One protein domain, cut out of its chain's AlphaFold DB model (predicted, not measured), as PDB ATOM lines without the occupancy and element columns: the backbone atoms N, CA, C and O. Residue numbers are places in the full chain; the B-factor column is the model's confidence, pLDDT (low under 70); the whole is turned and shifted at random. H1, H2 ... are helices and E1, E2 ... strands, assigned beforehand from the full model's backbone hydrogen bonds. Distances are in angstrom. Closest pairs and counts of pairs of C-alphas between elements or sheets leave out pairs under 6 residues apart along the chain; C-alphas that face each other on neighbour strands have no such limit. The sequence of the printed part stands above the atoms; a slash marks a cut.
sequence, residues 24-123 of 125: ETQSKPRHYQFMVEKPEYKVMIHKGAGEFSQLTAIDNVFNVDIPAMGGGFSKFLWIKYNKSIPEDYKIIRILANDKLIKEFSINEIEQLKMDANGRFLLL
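AT A GLANCE: This is residues 24 to 123 of the 125 residues of an uncharacterized protein of Bacteroidetes bacterium (UniProt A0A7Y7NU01). Two small sheets, E4 E3 E8 E9 and E5 E2 E10, curve round into an incompletely closed, barrel-like body, with E3 near E5 on one side and the short helix H1 in the opening between E9 and E10. From one end of this body the hairpin E6 and E7 reaches away as an arm, with E1 beside E6. The printed part has 100 residues, with ten named strands and one named helix in the order E1 to E9, H1, E10; the class is mostly strand. Sheets E4 E3 E8 E9 and E1 E6 E7 are antiparallel, and E5 E2 E10 is mixed. The whole is only just compact, close to loose, with a radius of gyration of the C-alphas of 15.2 A, and is elongated, spanning 52 by 30 by 19 A.

HOW THE PARTS SIT: Start at the largest sheet, strongly twisted, in the order E4, residues 51 to 54, E3, 41 to 48, E8, 90 to 96, and E9, 99 to 105. In the hairpin E3 and E4, N 45 and O 53 are 2.8 A apart. Between E3 and E8, antiparallel at 153 degrees, look at N 44 and O 93, 2.8 A. In the hairpin E8 and E9, N 94 and O 102 are 2.8 A apart. E5, residues 62 to 66, is near E3, and is the antiparallel neighbour of E2, residues 30 to 36, with N 32 and O 64 at 2.9 A. Farther along E2, E10, residues 120 to 122, is its parallel neighbour, with N 35 and O 120 at 3.0 A. H1, residues 106 to 110, only grazes both these sheets; its closest C-alpha pair with E10 is Ile 109 and Phe 120, 7.3 A. In H1 every O i to N i+4 pair is within hydrogen-bond range. In the third sheet, E6, residues 70 to 76, pairs with E1, residues 24 to 26, N 25 to O 71 at 3.0 A, and with E7, residues 79 to 84, N 74 to O 81 at 2.9 A. E7 and E9 are apart.

IN THESE COORDINATES: Find C-alpha 24 at (-22.978, -29.039, -3.653), where E1 begins. E3 starts at C-alpha 41 (-49.143, -5.109, -1.109) and is 21.9 A long; E6 is 20.6 A, E2 18.9 A, E9 18.4 A and E8 17.3 A. E10 ends at C-alpha 122 (-39.398, -3.062, -3.466).

THE WHOLE: The C-alphas farthest apart are those of Asp 59 and Leu 77, 53.1 A. The printed part has no cut and no long link. Its mean pLDDT is 88.6, and no printed residue is under 70.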
ATOM      1  N   GLU A  24     -22.001 -29.777  -4.439       87.12
ATOM      2  CA  GLU A  24     -22.978 -29.039  -3.653       87.12
ATOM      3  C   GLU A  24     -22.491 -27.602  -3.472       87.12
ATOM      4  O   GLU A  24     -21.300 -27.342  -3.291       87.12
ATOM      5  N   THR A  25     -23.417 -26.658  -3.558       86.31
ATOM      6  CA  THR A  25     -23.164 -25.239  -3.299       86.31
ATOM      7  C   THR A  25     -24.168 -24.740  -2.277       86.31
ATOM      8  O   THR A  25     -25.281 -25.253  -2.208       86.31
ATOM      9  N   GLN A  26     -23.802 -23.732  -1.496       87.62
ATOM     10  CA  GLN A  26     -24.721 -23.087  -0.562       87.62
ATOM     11  C   GLN A  26     -24.602 -21.574  -0.683       87.62
ATOM     12  O   GLN A  26     -23.486 -21.056  -0.778       87.62
ATOM     13  N   SER A  27     -25.739 -20.880  -0.647       88.31
ATOM     14  CA  SER A  27     -25.732 -19.435  -0.452       88.31
ATOM     15  C   SER A  27     -25.390 -19.090   0.991       88.31
ATOM     16  O   SER A  27     -25.573 -19.877   1.922       88.31
ATOM     17  N   LYS A  28     -24.897 -17.869   1.188       89.31
ATOM     18  CA  LYS A  28     -24.709 -17.314   2.528       89.31
ATOM     19  C   LYS A  28     -26.062 -16.876   3.104       89.31
ATOM     20  O   LYS A  28     -26.891 -16.383   2.339       89.31
ATOM     21  N   PRO A  29     -26.264 -16.972   4.428       91.00
ATOM     22  CA  PRO A  29     -27.425 -16.362   5.062       91.00
ATOM     23  C   PRO A  29     -27.404 -14.840   4.867       91.00
ATOM     24  O   PRO A  29     -26.335 -14.215   4.781       91.00
ATOM     25  N   ARG A  30     -28.595 -14.250   4.767       92.25
ATOM     26  CA  ARG A  30     -28.799 -12.825   4.498       92.25
ATOM     27  C   ARG A  30     -29.897 -12.270   5.388       92.25
ATOM     28  O   ARG A  30     -30.897 -12.941   5.622       92.25
ATOM     29  N   HIS A  31     -29.705 -11.033   5.825       92.12
ATOM     30  CA  HIS A  31     -30.734 -10.243   6.478       92.12
ATOM     31  C   HIS A  31     -31.046  -9.040   5.597       92.12
ATOM     32  O   HIS A  31     -30.127  -8.333   5.176       92.12
ATOM     33  N   TYR A  32     -32.324  -8.811   5.327       91.94
ATOM     34  CA  TYR A  32     -32.782  -7.688   4.527       91.94
ATOM     35  C   TYR A  32     -33.917  -6.948   5.221       91.94
ATOM     36  O   TYR A  32     -34.771  -7.544   5.879       91.94
ATOM     37  N   GLN A  33     -33.935  -5.638   5.005       92.25
ATOM     38  CA  GLN A  33     -35.044  -4.772   5.366       92.25
ATOM     39  C   GLN A  33     -35.650  -4.217   4.088       92.25
ATOM     40  O   GLN A  33     -34.934  -3.660   3.253       92.25
ATOM     41  N   PHE A  34     -36.961  -4.364   3.937       90.50
ATOM     42  CA  PHE A  34     -37.679  -3.925   2.752       90.50
ATOM     43  C   PHE A  34     -38.723  -2.879   3.087       90.50
ATOM     44  O   PHE A  34     -39.412  -2.979   4.101       90.50
ATOM     45  N   MET A  35     -38.901  -1.938   2.169       89.38
ATOM     46  CA  MET A  35     -40.047  -1.043   2.153       89.38
ATOM     47  C   MET A  35     -40.768  -1.201   0.816       89.38
ATOM     48  O   MET A  35     -40.133  -1.284  -0.238       89.38
ATOM     49  N   VAL A  36     -42.094  -1.273   0.867       85.69
ATOM     50  CA  VAL A  36     -42.955  -1.295  -0.319       85.69
ATOM     51  C   VAL A  36     -43.592   0.076  -0.494       85.69
ATOM     52  O   VAL A  36     -43.907   0.751   0.483       85.69
ATOM     53  N   GLU A  37     -43.792   0.485  -1.744       80.00
ATOM     54  CA  GLU A  37     -44.404   1.780  -2.064       80.00
ATOM     55  C   GLU A  37     -45.859   1.873  -1.577       80.00
ATOM     56  O   GLU A  37     -46.307   2.933  -1.145       80.00
ATOM     57  N   LYS A  38     -46.596   0.753  -1.627       81.31
ATOM     58  CA  LYS A  38     -48.019   0.708  -1.284       81.31
ATOM     59  C   LYS A  38     -48.313  -0.270  -0.148       81.31
ATOM     60  O   LYS A  38     -47.939  -1.439  -0.262       81.31
ATOM     61  N   PRO A  39     -49.049   0.157   0.893       77.31
ATOM     62  CA  PRO A  39     -49.358  -0.686   2.047       77.31
ATOM     63  C   PRO A  39     -50.320  -1.838   1.717       77.31
ATOM     64  O   PRO A  39     -50.371  -2.821   2.447       77.31
ATOM     65  N   GLU A  40     -51.069  -1.754   0.613       83.81
ATOM     66  CA  GLU A  40     -51.966  -2.825   0.151       83.81
ATOM     67  C   GLU A  40     -51.239  -4.069  -0.390       83.81
ATOM     68  O   GLU A  40     -51.870  -5.095  -0.661       83.81
ATOM     69  N   TYR A  41     -49.920  -3.997  -0.584       89.25
ATOM     70  CA  TYR A  41     -49.143  -5.109  -1.109       89.25
ATOM     71  C   TYR A  41     -48.825  -6.136  -0.024       89.25
ATOM     72  O   TYR A  41     -48.257  -5.830   1.022       89.25
ATOM     73  N   LYS A  42     -49.135  -7.400  -0.317       90.56
ATOM     74  CA  LYS A  42     -48.731  -8.540   0.505       90.56
ATOM     75  C   LYS A  42     -47.345  -8.988   0.068       90.56
ATOM     76  O   LYS A  42     -47.140  -9.315  -1.102       90.56
ATOM     77  N   VAL A  43     -46.407  -9.041   1.006       92.38
ATOM     78  CA  VAL A  43     -45.071  -9.597   0.775       92.38
ATOM     79  C   VAL A  43     -45.035 -11.012   1.337       92.38
ATOM     80  O   VAL A  43     -45.416 -11.242   2.483       92.38
ATOM     81  N   MET A  44     -44.596 -11.974   0.534       93.38
ATOM     82  CA  MET A  44     -44.426 -13.366   0.938       93.38
ATOM     83  C   MET A  44     -42.969 -13.781   0.785       93.38
ATOM     84  O   MET A  44     -42.306 -13.376  -0.167       93.38
ATOM     85  N   ILE A  45     -42.490 -14.617   1.700       93.75
ATOM     86  CA  ILE A  45     -41.143 -15.185   1.686       93.75
ATOM     87  C   ILE A  45     -41.198 -16.694   1.481       93.75
ATOM     88  O   ILE A  45     -42.040 -17.371   2.072       93.75
ATOM     89  N   HIS A  46     -40.290 -17.221   0.670       91.19
ATOM     90  CA  HIS A  46     -40.097 -18.652   0.483       91.19
ATOM     91  C   HIS A  46     -39.524 -19.292   1.757       91.19
ATOM     92  O   HIS A  46     -38.485 -18.865   2.262       91.19
ATOM     93  N   LYS A  47     -40.181 -20.338   2.269       86.12
ATOM     94  CA  LYS A  47     -39.776 -21.071   3.483       86.12
ATOM     95  C   LYS A  47     -39.079 -22.404   3.203       86.12
ATOM     96  O   LYS A  47     -38.647 -23.068   4.139       86.12
ATOM     97  N   GLY A  48     -38.907 -22.763   1.934       80.75
ATOM     98  CA  GLY A  48     -38.437 -24.087   1.530       80.75
ATOM     99  C   GLY A  48     -39.573 -24.909   0.931       80.75
ATOM    100  O   GLY A  48     -40.737 -24.556   1.074       80.75
ATOM    101  N   ALA A  49     -39.227 -25.985   0.220       78.50
ATOM    102  CA  ALA A  49     -40.189 -26.935  -0.356       78.50
ATOM    103  C   ALA A  49     -41.309 -26.316  -1.232       78.50
ATOM    104  O   ALA A  49     -42.361 -26.922  -1.407       78.50
ATOM    105  N   GLY A  50     -41.091 -25.125  -1.806       79.75
ATOM    106  CA  GLY A  50     -42.100 -24.410  -2.596       79.75
ATOM    107  C   GLY A  50     -43.163 -23.688  -1.764       79.75
ATOM    108  O   GLY A  50     -44.067 -23.076  -2.334       79.75
ATOM    109  N   GLU A  51     -43.053 -23.718  -0.436       88.00
ATOM    110  CA  GLU A  51     -43.957 -23.021   0.469       88.00
ATOM    111  C   GLU A  51     -43.566 -21.554   0.623       88.00
ATOM    112  O   GLU A  51     -42.387 -21.187   0.676       88.00
ATOM    113  N   PHE A  52     -44.584 -20.705   0.742       91.44
ATOM    114  CA  PHE A  52     -44.414 -19.282   0.978       91.44
ATOM    115  C   PHE A  52     -45.258 -18.838   2.166       91.44
ATOM    116  O   PHE A  52     -46.448 -19.137   2.238       91.44
ATOM    117  N   SER A  53     -44.655 -18.064   3.061       92.38
ATOM    118  CA  SER A  53     -45.337 -17.458   4.203       92.38
ATOM    119  C   SER A  53     -45.459 -15.953   4.012       92.38
ATOM    120  O   SER A  53     -44.493 -15.306   3.603       92.38
ATOM    121  N   GLN A  54     -46.610 -15.381   4.351       92.50
ATOM    122  CA  GLN A  54     -46.784 -13.931   4.361       92.50
ATOM    123  C   GLN A  54     -45.947 -13.288   5.476       92.50
ATOM    124  O   GLN A  54     -45.907 -13.780   6.603       92.50
ATOM    125  N   LEU A  55     -45.280 -12.184   5.150       91.56
ATOM    126  CA  LEU A  55     -44.552 -11.350   6.097       91.56
ATOM    127  C   LEU A  55     -45.459 -10.248   6.642       91.56
ATOM    128  O   LEU A  55     -46.353  -9.756   5.951       91.56
ATOM    129  N   THR A  56     -45.189  -9.835   7.876       89.81
ATOM    130  CA  THR A  56     -45.862  -8.698   8.513       89.81
ATOM    131  C   THR A  56     -44.888  -7.530   8.590       89.81
ATOM    132  O   THR A  56     -43.741  -7.717   8.995       89.81
ATOM    133  N   ALA A  57     -45.333  -6.344   8.181       89.56
ATOM    134  CA  ALA A  57     -44.546  -5.128   8.330       89.56
ATOM    135  C   ALA A  57     -44.631  -4.608   9.767       89.56
ATOM    136  O   ALA A  57     -45.703  -4.611  10.371       89.56
ATOM    137  N   ILE A  58     -43.512  -4.108  10.278       88.56
ATOM    138  CA  ILE A  58     -43.433  -3.327  11.513       88.56
ATOM    139  C   ILE A  58     -43.008  -1.924  11.084       88.56
ATOM    140  O   ILE A  58     -41.996  -1.783  10.402       88.56
ATOM    141  N   ASP A  59     -43.812  -0.905  11.390       85.94
ATOM    142  CA  ASP A  59     -43.567   0.487  10.971       85.94
ATOM    143  C   ASP A  59     -43.323   0.652   9.458       85.94
ATOM    144  O   ASP A  59     -42.436   1.382   9.018       85.94
ATOM    145  N   ASN A  60     -44.115  -0.055   8.640       85.94
ATOM    146  CA  ASN A  60     -44.000  -0.104   7.175       85.94
ATOM    147  C   ASN A  60     -42.685  -0.725   6.644       85.94
ATOM    148  O   ASN A  60     -42.362  -0.594   5.463       85.94
ATOM    149  N   VAL A  61     -41.940  -1.430   7.499       88.69
ATOM    150  CA  VAL A  61     -40.705  -2.139   7.144       88.69
ATOM    151  C   VAL A  61     -40.897  -3.641   7.322       88.69
ATOM    152  O   VAL A  61     -41.347  -4.114   8.365       88.69
ATOM    153  N   PHE A  62     -40.522  -4.414   6.306       91.38
ATOM    154  CA  PHE A  62     -40.466  -5.870   6.387       91.38
ATOM    155  C   PHE A  62     -39.035  -6.301   6.687       91.38
ATOM    156  O   PHE A  62     -38.140  -6.089   5.871       91.38
ATOM    157  N   ASN A  63     -38.830  -6.938   7.838       91.50
ATOM    158  CA  ASN A  63     -37.551  -7.542   8.199       91.50
ATOM    159  C   ASN A  63     -37.559  -9.016   7.812       91.50
ATOM    160  O   ASN A  63     -38.523  -9.734   8.088       91.50
ATOM    161  N   VAL A  64     -36.496  -9.455   7.149       91.50
ATOM    162  CA  VAL A  64     -36.436 -10.774   6.531       91.50
ATOM    163  C   VAL A  64     -35.077 -11.408   6.743       91.50
ATOM    164  O   VAL A  64     -34.062 -10.892   6.281       91.50
ATOM    165  N   ASP A  65     -35.100 -12.589   7.350       90.94
ATOM    166  CA  ASP A  65     -33.962 -13.492   7.425       90.94
ATOM    167  C   ASP A  65     -34.105 -14.595   6.378       90.94
ATOM    168  O   ASP A  65     -35.070 -15.366   6.384       90.94
ATOM    169  N   ILE A  66     -33.128 -14.676   5.481       89.81
ATOM    170  CA  ILE A  66     -33.013 -15.749   4.498       89.81
ATOM    171  C   ILE A  66     -31.900 -16.683   4.967       89.81
ATOM    172  O   ILE A  66     -30.737 -16.262   5.045       89.81
ATOM    173  N   PRO A  67     -32.224 -17.946   5.294       89.19
ATOM    174  CA  PRO A  67     -31.213 -18.922   5.667       89.19
ATOM    175  C   PRO A  67     -30.329 -19.275   4.464       89.19
ATOM    176  O   PRO A  67     -30.662 -18.990   3.312       89.19
ATOM    177  N   ALA A  68     -29.207 -19.939   4.734       89.19
ATOM    178  CA  ALA A  68     -28.404 -20.543   3.677       89.19
ATOM    179  C   ALA A  68     -29.266 -21.517   2.859       89.19
ATOM    180  O   ALA A  68     -29.934 -22.390   3.417       89.19
ATOM    181  N   MET A  69     -29.255 -21.363   1.538       88.62
ATOM    182  CA  MET A  69     -29.997 -22.222   0.623       88.62
ATOM    183  C   MET A  69     -29.033 -23.143  -0.113       88.62
ATOM    184  O   MET A  69     -27.998 -22.708  -0.618       88.62
ATOM    185  N   GLY A  70     -29.383 -24.426  -0.166       88.12
ATOM    186  CA  GLY A  70     -28.626 -25.435  -0.892       88.12
ATOM    187  C   GLY A  70     -28.868 -25.369  -2.396       88.12
ATOM    188  O   GLY A  70     -29.955 -25.036  -2.861       88.12
ATOM    189  N   GLY A  71     -27.839 -25.722  -3.150       88.75
ATOM    190  CA  GLY A  71     -27.860 -25.876  -4.593       88.75
ATOM    191  C   GLY A  71     -26.722 -26.784  -5.029       88.75
ATOM    192  O   GLY A  71     -26.160 -27.543  -4.238       88.75
ATOM    193  N   GLY A  72     -26.353 -26.702  -6.298       89.69
ATOM    194  CA  GLY A  72     -25.246 -27.491  -6.803       89.69
ATOM    195  C   GLY A  72     -25.181 -27.533  -8.311       89.69
ATOM    196  O   GLY A  72     -25.959 -26.908  -9.026       89.69
ATOM    197  N   PHE A  73     -24.223 -28.286  -8.817       90.06
ATOM    198  CA  PHE A  73     -24.141 -28.610 -10.229       90.06
ATOM    199  C   PHE A  73     -23.434 -29.945 -10.397       90.06
ATOM    200  O   PHE A  73     -22.674 -30.400  -9.543       90.06
ATOM    201  N   SER A  74     -23.660 -30.573 -11.537       87.06
ATOM    202  CA  SER A  74     -22.894 -31.739 -11.951       87.06
ATOM    203  C   SER A  74     -21.850 -31.308 -12.982       87.06
ATOM    204  O   SER A  74     -22.071 -30.373 -13.752       87.06
ATOM    205  N   LYS A  75     -20.675 -31.934 -12.975       87.00
ATOM    206  CA  LYS A  75     -19.562 -31.615 -13.876       87.00
ATOM    207  C   LYS A  75     -19.158 -32.862 -14.646       87.00
ATOM    208  O   LYS A  75     -18.997 -33.917 -14.044       87.00
ATOM    209  N   PHE A  76     -19.001 -32.730 -15.959       83.88
ATOM    210  CA  PHE A  76     -18.534 -33.788 -16.853       83.88
ATOM    211  C   PHE A  76     -17.686 -33.147 -17.942       83.88
ATOM    212  O   PHE A  76     -18.112 -32.164 -18.544       83.88
ATOM    213  N   LEU A  77     -16.469 -33.658 -18.152       80.38
ATOM    214  CA  LEU A  77     -15.514 -33.113 -19.127       80.38
ATOM    215  C   LEU A  77     -15.405 -31.577 -19.062       80.38
ATOM    216  O   LEU A  77     -15.457 -30.893 -20.075       80.38
ATOM    217  N   TRP A  78     -15.265 -31.030 -17.849       76.81
ATOM    218  CA  TRP A  78     -15.158 -29.582 -17.581       76.81
ATOM    219  C   TRP A  78     -16.425 -28.751 -17.820       76.81
ATOM    220  O   TRP A  78     -16.476 -27.595 -17.402       76.81
ATOM    221  N   ILE A  79     -17.477 -29.350 -18.368       82.81
ATOM    222  CA  ILE A  79     -18.773 -28.716 -18.584       82.81
ATOM    223  C   ILE A  79     -19.640 -28.915 -17.337       82.81
ATOM    224  O   ILE A  79     -19.765 -30.021 -16.810       82.81
ATOM    225  N   LYS A  80     -20.235 -27.821 -16.846       86.00
ATOM    226  CA  LYS A  80     -21.182 -27.828 -15.722       86.00
ATOM    227  C   LYS A  80     -22.616 -27.944 -16.246       86.00
ATOM    228  O   LYS A  80     -23.039 -27.078 -17.010       86.00
ATOM    229  N   TYR A  81     -23.367 -28.931 -15.778       85.06
ATOM    230  CA  TYR A  81     -24.774 -29.186 -16.105       85.06
ATOM    231  C   TYR A  81     -25.617 -29.317 -14.826       85.06
ATOM    232  O   TYR A  81     -25.067 -29.384 -13.726       85.06
ATOM    233  N   ASN A  82     -26.949 -29.303 -14.956       83.06
ATOM    234  CA  ASN A  82     -27.897 -29.324 -13.829       83.06
ATOM    235  C   ASN A  82     -27.567 -28.280 -12.749       83.06
ATOM    236  O   ASN A  82     -27.527 -28.589 -11.559       83.06
ATOM    237  N   LYS A  83     -27.258 -27.050 -13.177       86.94
ATOM    238  CA  LYS A  83     -26.918 -25.959 -12.262       86.94
ATOM    239  C   LYS A  83     -28.163 -25.523 -11.497       86.94
ATOM    240  O   LYS A  83     -29.169 -25.157 -12.092       86.94
ATOM    241  N   SER A  84     -28.042 -25.539 -10.186       87.50
ATOM    242  CA  SER A  84     -28.996 -25.070  -9.198       87.50
ATOM    243  C   SER A  84     -28.281 -23.993  -8.396       87.50
ATOM    244  O   SER A  84     -27.479 -24.317  -7.524       87.50
ATOM    245  N   ILE A  85     -28.483 -22.729  -8.775       88.56
ATOM    246  CA  ILE A  85     -27.833 -21.570  -8.151       88.56
ATOM    247  C   ILE A  85     -28.798 -21.020  -7.098       88.56
ATOM    248  O   ILE A  85     -29.845 -20.492  -7.476       88.56
ATOM    249  N   PRO A  86     -28.492 -21.156  -5.797       87.00
ATOM    250  CA  PRO A  86     -29.428 -20.763  -4.750       87.00
ATOM    251  C   PRO A  86     -29.779 -19.271  -4.773       87.00
ATOM    252  O   PRO A  86     -30.896 -18.889  -4.439       87.00
ATOM    253  N   GLU A  87     -28.849 -18.421  -5.205       89.31
ATOM    254  CA  GLU A  87     -29.034 -16.973  -5.296       89.31
ATOM    255  C   GLU A  87     -30.035 -16.546  -6.384       89.31
ATOM    256  O   GLU A  87     -30.562 -15.432  -6.328       89.31
ATOM    257  N   ASP A  88     -30.330 -17.430  -7.342       90.50
ATOM    258  CA  ASP A  88     -31.287 -17.186  -8.426       90.50
ATOM    259  C   ASP A  88     -32.710 -17.651  -8.081       90.50
ATOM    260  O   ASP A  88     -33.662 -17.348  -8.808       90.50
ATOM    261  N   TYR A  89     -32.893 -18.355  -6.961       89.56
ATOM    262  CA  TYR A  89     -34.213 -18.791  -6.520       89.56
ATOM    263  C   TYR A  89     -35.092 -17.604  -6.134       89.56
ATOM    264  O   TYR A  89     -34.662 -16.687  -5.436       89.56
ATOM    265  N   LYS A  90     -36.352 -17.635  -6.582       92.00
ATOM    266  CA  LYS A  90     -37.358 -16.629  -6.237       92.00
ATOM    267  C   LYS A  90     -37.772 -16.814  -4.782       92.00
ATOM    268  O   LYS A  90     -38.486 -17.754  -4.441       92.00
ATOM    269  N   ILE A  91     -37.291 -15.917  -3.931       92.31
ATOM    270  CA  ILE A  91     -37.431 -16.005  -2.476       92.31
ATOM    271  C   ILE A  91     -38.439 -15.015  -1.912       92.31
ATOM    272  O   ILE A  91     -38.969 -15.256  -0.834       92.31
ATOM    273  N   ILE A  92     -38.729 -13.929  -2.627       92.94
ATOM    274  CA  ILE A  92     -39.728 -12.939  -2.220       92.94
ATOM    275  C   ILE A  92     -40.770 -12.802  -3.319       92.94
ATOM    276  O   ILE A  92     -40.425 -12.665  -4.489       92.94
ATOM    277  N   ARG A  93     -42.047 -12.805  -2.937       93.69
ATOM    278  CA  ARG A  93     -43.183 -12.513  -3.815       93.69
ATOM    279  C   ARG A  93     -43.917 -11.293  -3.308       93.69
ATOM    280  O   ARG A  93     -44.127 -11.151  -2.108       93.69
ATOM    281  N   ILE A  94     -44.360 -10.458  -4.232       92.19
ATOM    282  CA  ILE A  94     -45.247  -9.339  -3.945       92.19
ATOM    283  C   ILE A  94     -46.562  -9.596  -4.651       92.19
ATOM    284  O   ILE A  94     -46.587  -9.822  -5.865       92.19
ATOM    285  N   LEU A  95     -47.650  -9.547  -3.891       92.38
ATOM    286  CA  LEU A  95     -49.001  -9.699  -4.399       92.38
ATOM    287  C   LEU A  95     -49.807  -8.434  -4.142       92.38
ATOM    288  O   LEU A  95     -49.712  -7.831  -3.074       92.38
ATOM    289  N   ALA A  96     -50.652  -8.075  -5.100       90.56
ATOM    290  CA  ALA A  96     -51.684  -7.064  -4.931       90.56
ATOM    291  C   ALA A  96     -53.033  -7.722  -5.214       90.56
ATOM    292  O   ALA A  96     -53.211  -8.313  -6.279       90.56
ATOM    293  N   ASN A  97     -53.969  -7.645  -4.265       88.88
ATOM    294  CA  ASN A  97     -55.279  -8.305  -4.374       88.88
ATOM    295  C   ASN A  97     -55.156  -9.789  -4.778       88.88
ATOM    296  O   ASN A  97     -55.807 -10.243  -5.717       88.88
ATOM    297  N   ASP A  98     -54.232 -10.504  -4.125       88.88
ATOM    298  CA  ASP A  98     -53.914 -11.925  -4.347       88.88
ATOM    299  C   ASP A  98     -53.399 -12.287  -5.752       88.88
ATOM    300  O   ASP A  98     -53.197 -13.458  -6.072       88.88
ATOM    301  N   LYS A  99     -53.093 -11.288  -6.586       91.69
ATOM    302  CA  LYS A  99     -52.401 -11.478  -7.862       91.69
ATOM    303  C   LYS A  99     -50.915 -11.225  -7.693       91.69
ATOM    304  O   LYS A  99     -50.514 -10.193  -7.157       91.69
ATOM    305  N   LEU A 100     -50.102 -12.153  -8.190       92.06
ATOM    306  CA  LEU A 100     -48.654 -12.002  -8.227       92.06
ATOM    307  C   LEU A 100     -48.273 -10.809  -9.114       92.06
ATOM    308  O   LEU A 100     -48.591 -10.788 -10.301       92.06
ATOM    309  N   ILE A 101     -47.585  -9.831  -8.529       92.06
ATOM    310  CA  ILE A 101     -47.080  -8.648  -9.234       92.06
ATOM    311  C   ILE A 101     -45.628  -8.852  -9.631       92.06
ATOM    312  O   ILE A 101     -45.243  -8.559 -10.764       92.06
ATOM    313  N   LYS A 102     -44.809  -9.327  -8.688       92.00
ATOM    314  CA  LYS A 102     -43.382  -9.520  -8.919       92.00
ATOM    315  C   LYS A 102     -42.792 -10.535  -7.957       92.00
ATOM    316  O   LYS A 102     -43.249 -10.676  -6.825       92.00
ATOM    317  N   GLU A 103     -41.747 -11.199  -8.422       93.50
ATOM    318  CA  GLU A 103     -40.902 -12.071  -7.622       93.50
ATOM    319  C   GLU A 103     -39.471 -11.555  -7.658       93.50
ATOM    320  O   GLU A 103     -39.053 -10.975  -8.662       93.50
ATOM    321  N   PHE A 104     -38.735 -11.788  -6.578       93.50
ATOM    322  CA  PHE A 104     -37.339 -11.403  -6.463       93.50
ATOM    323  C   PHE A 104     -36.489 -12.571  -5.974       93.50
ATOM    324  O   PHE A 104     -36.876 -13.295  -5.050       93.50
ATOM    325  N   SER A 105     -35.327 -12.744  -6.597       93.19
ATOM    326  CA  SER A 105     -34.228 -13.563  -6.090       93.19
ATOM    327  C   SER A 105     -33.260 -12.746  -5.230       93.19
ATOM    328  O   SER A 105     -33.362 -11.521  -5.172       93.19
ATOM    329  N   ILE A 106     -32.303 -13.411  -4.573       90.75
ATOM    330  CA  ILE A 106     -31.232 -12.732  -3.819       90.75
ATOM    331  C   ILE A 106     -30.476 -11.768  -4.738       90.75
ATOM    332  O   ILE A 106     -30.328 -10.595  -4.408       90.75
ATOM    333  N   ASN A 107     -30.066 -12.248  -5.915       91.81
ATOM    334  CA  ASN A 107     -29.329 -11.437  -6.884       91.81
ATOM    335  C   ASN A 107     -30.125 -10.204  -7.335       91.81
ATOM    336  O   ASN A 107     -29.559  -9.126  -7.492       91.81
ATOM    337  N   GLU A 108     -31.439 -10.344  -7.523       92.75
ATOM    338  CA  GLU A 108     -32.300  -9.219  -7.901       92.75
ATOM    339  C   GLU A 108     -32.493  -8.230  -6.749       92.75
ATOM    340  O   GLU A 108     -32.520  -7.027  -6.995       92.75
ATOM    341  N   ILE A 109     -32.601  -8.711  -5.505       91.56
ATOM    342  CA  ILE A 109     -32.713  -7.864  -4.308       91.56
ATOM    343  C   ILE A 109     -31.455  -7.023  -4.127       91.56
ATOM    344  O   ILE A 109     -31.560  -5.814  -3.943       91.56
ATOM    345  N   GLU A 110     -30.275  -7.635  -4.220       90.31
ATOM    346  CA  GLU A 110     -28.994  -6.948  -4.016       90.31
ATOM    347  C   GLU A 110     -28.718  -5.868  -5.085       90.31
ATOM    348  O   GLU A 110     -27.870  -5.003  -4.880       90.31
ATOM    349  N   GLN A 111     -29.466  -5.870  -6.195       91.38
ATOM    350  CA  GLN A 111     -29.419  -4.848  -7.248       91.38
ATOM    351  C   GLN A 111     -30.472  -3.738  -7.088       91.38
ATOM    352  O   GLN A 111     -30.481  -2.782  -7.870       91.38
ATOM    353  N   LEU A 112     -31.385  -3.843  -6.118       90.38
ATOM    354  CA  LEU A 112     -32.400  -2.819  -5.886       90.38
ATOM    355  C   LEU A 112     -31.794  -1.545  -5.297       90.38
ATOM    356  O   LEU A 112     -30.794  -1.558  -4.581       90.38
ATOM    357  N   LYS A 113     -32.469  -0.420  -5.557       90.38
ATOM    358  CA  LYS A 113     -32.158   0.848  -4.896       90.38
ATOM    359  C   LYS A 113     -32.426   0.728  -3.396       90.38
ATOM    360  O   LYS A 113     -33.441   0.157  -2.989       90.38
ATOM    361  N   MET A 114     -31.547   1.326  -2.603       91.62
ATOM    362  CA  MET A 114     -31.721   1.476  -1.163       91.62
ATOM    363  C   MET A 114     -32.178   2.896  -0.818       91.62
ATOM    364  O   MET A 114     -31.868   3.844  -1.543       91.62
ATOM    365  N   ASP A 115     -32.911   3.042   0.283       89.25
ATOM    366  CA  ASP A 115     -33.177   4.340   0.901       89.25
ATOM    367  C   ASP A 115     -31.967   4.840   1.722       89.25
ATOM    368  O   ASP A 115     -30.940   4.168   1.845       89.25
ATOM    369  N   ALA A 116     -32.094   6.029   2.319       87.81
ATOM    370  CA  ALA A 116     -31.055   6.613   3.172       87.81
ATOM    371  C   ALA A 116     -30.759   5.800   4.451       87.81
ATOM    372  O   ALA A 116     -29.730   6.019   5.084       87.81
ATOM    373  N   ASN A 117     -31.636   4.863   4.823       86.75
ATOM    374  CA  ASN A 117     -31.498   3.996   5.992       86.75
ATOM    375  C   ASN A 117     -30.970   2.595   5.625       86.75
ATOM    376  O   ASN A 117     -30.936   1.718   6.485       86.75
ATOM    377  N   GLY A 118     -30.585   2.363   4.362       86.50
ATOM    378  CA  GLY A 118     -30.084   1.071   3.882       86.50
ATOM    379  C   GLY A 118     -31.174   0.023   3.628       86.50
ATOM    380  O   GLY A 118     -30.870  -1.165   3.524       86.50
ATOM    381  N   ARG A 119     -32.443   0.432   3.532       89.81
ATOM    382  CA  ARG A 119     -33.584  -0.451   3.262       89.81
ATOM    383  C   ARG A 119     -33.787  -0.589   1.765       89.81
ATOM    384  O   ARG A 119     -33.792   0.403   1.038       89.81
ATOM    385  N   PHE A 120     -34.015  -1.808   1.301       89.81
ATOM    386  CA  PHE A 120     -34.290  -2.080  -0.103       89.81
ATOM    387  C   PHE A 120     -35.700  -1.623  -0.485       89.81
ATOM    388  O   PHE A 120     -36.687  -1.954   0.178       89.81
ATOM    389  N   LEU A 121     -35.798  -0.885  -1.589       87.31
ATOM    390  CA  LEU A 121     -37.060  -0.372  -2.113       87.31
ATOM    391  C   LEU A 121     -37.657  -1.373  -3.104       87.31
ATOM    392  O   LEU A 121     -37.234  -1.477  -4.259       87.31
ATOM    393  N   LEU A 122     -38.663  -2.114  -2.644       81.56
ATOM    394  CA  LEU A 122     -39.398  -3.062  -3.466       81.56
ATOM    395  C   LEU A 122     -40.433  -2.309  -4.315       81.56
ATOM    396  O   LEU A 122     -41.352  -1.698  -3.774       81.56
ATOM    397  N   LEU A 123     -40.299  -2.405  -5.645       73.50
ATOM    398  CA  LEU A 123     -41.158  -1.734  -6.639       73.50
ATOM    399  C   LEU A 123     -41.061  -0.197  -6.613       73.50
ATOM    400  O   LEU A 123     -42.068   0.487  -6.531       73.50
TER     401      LEU A 123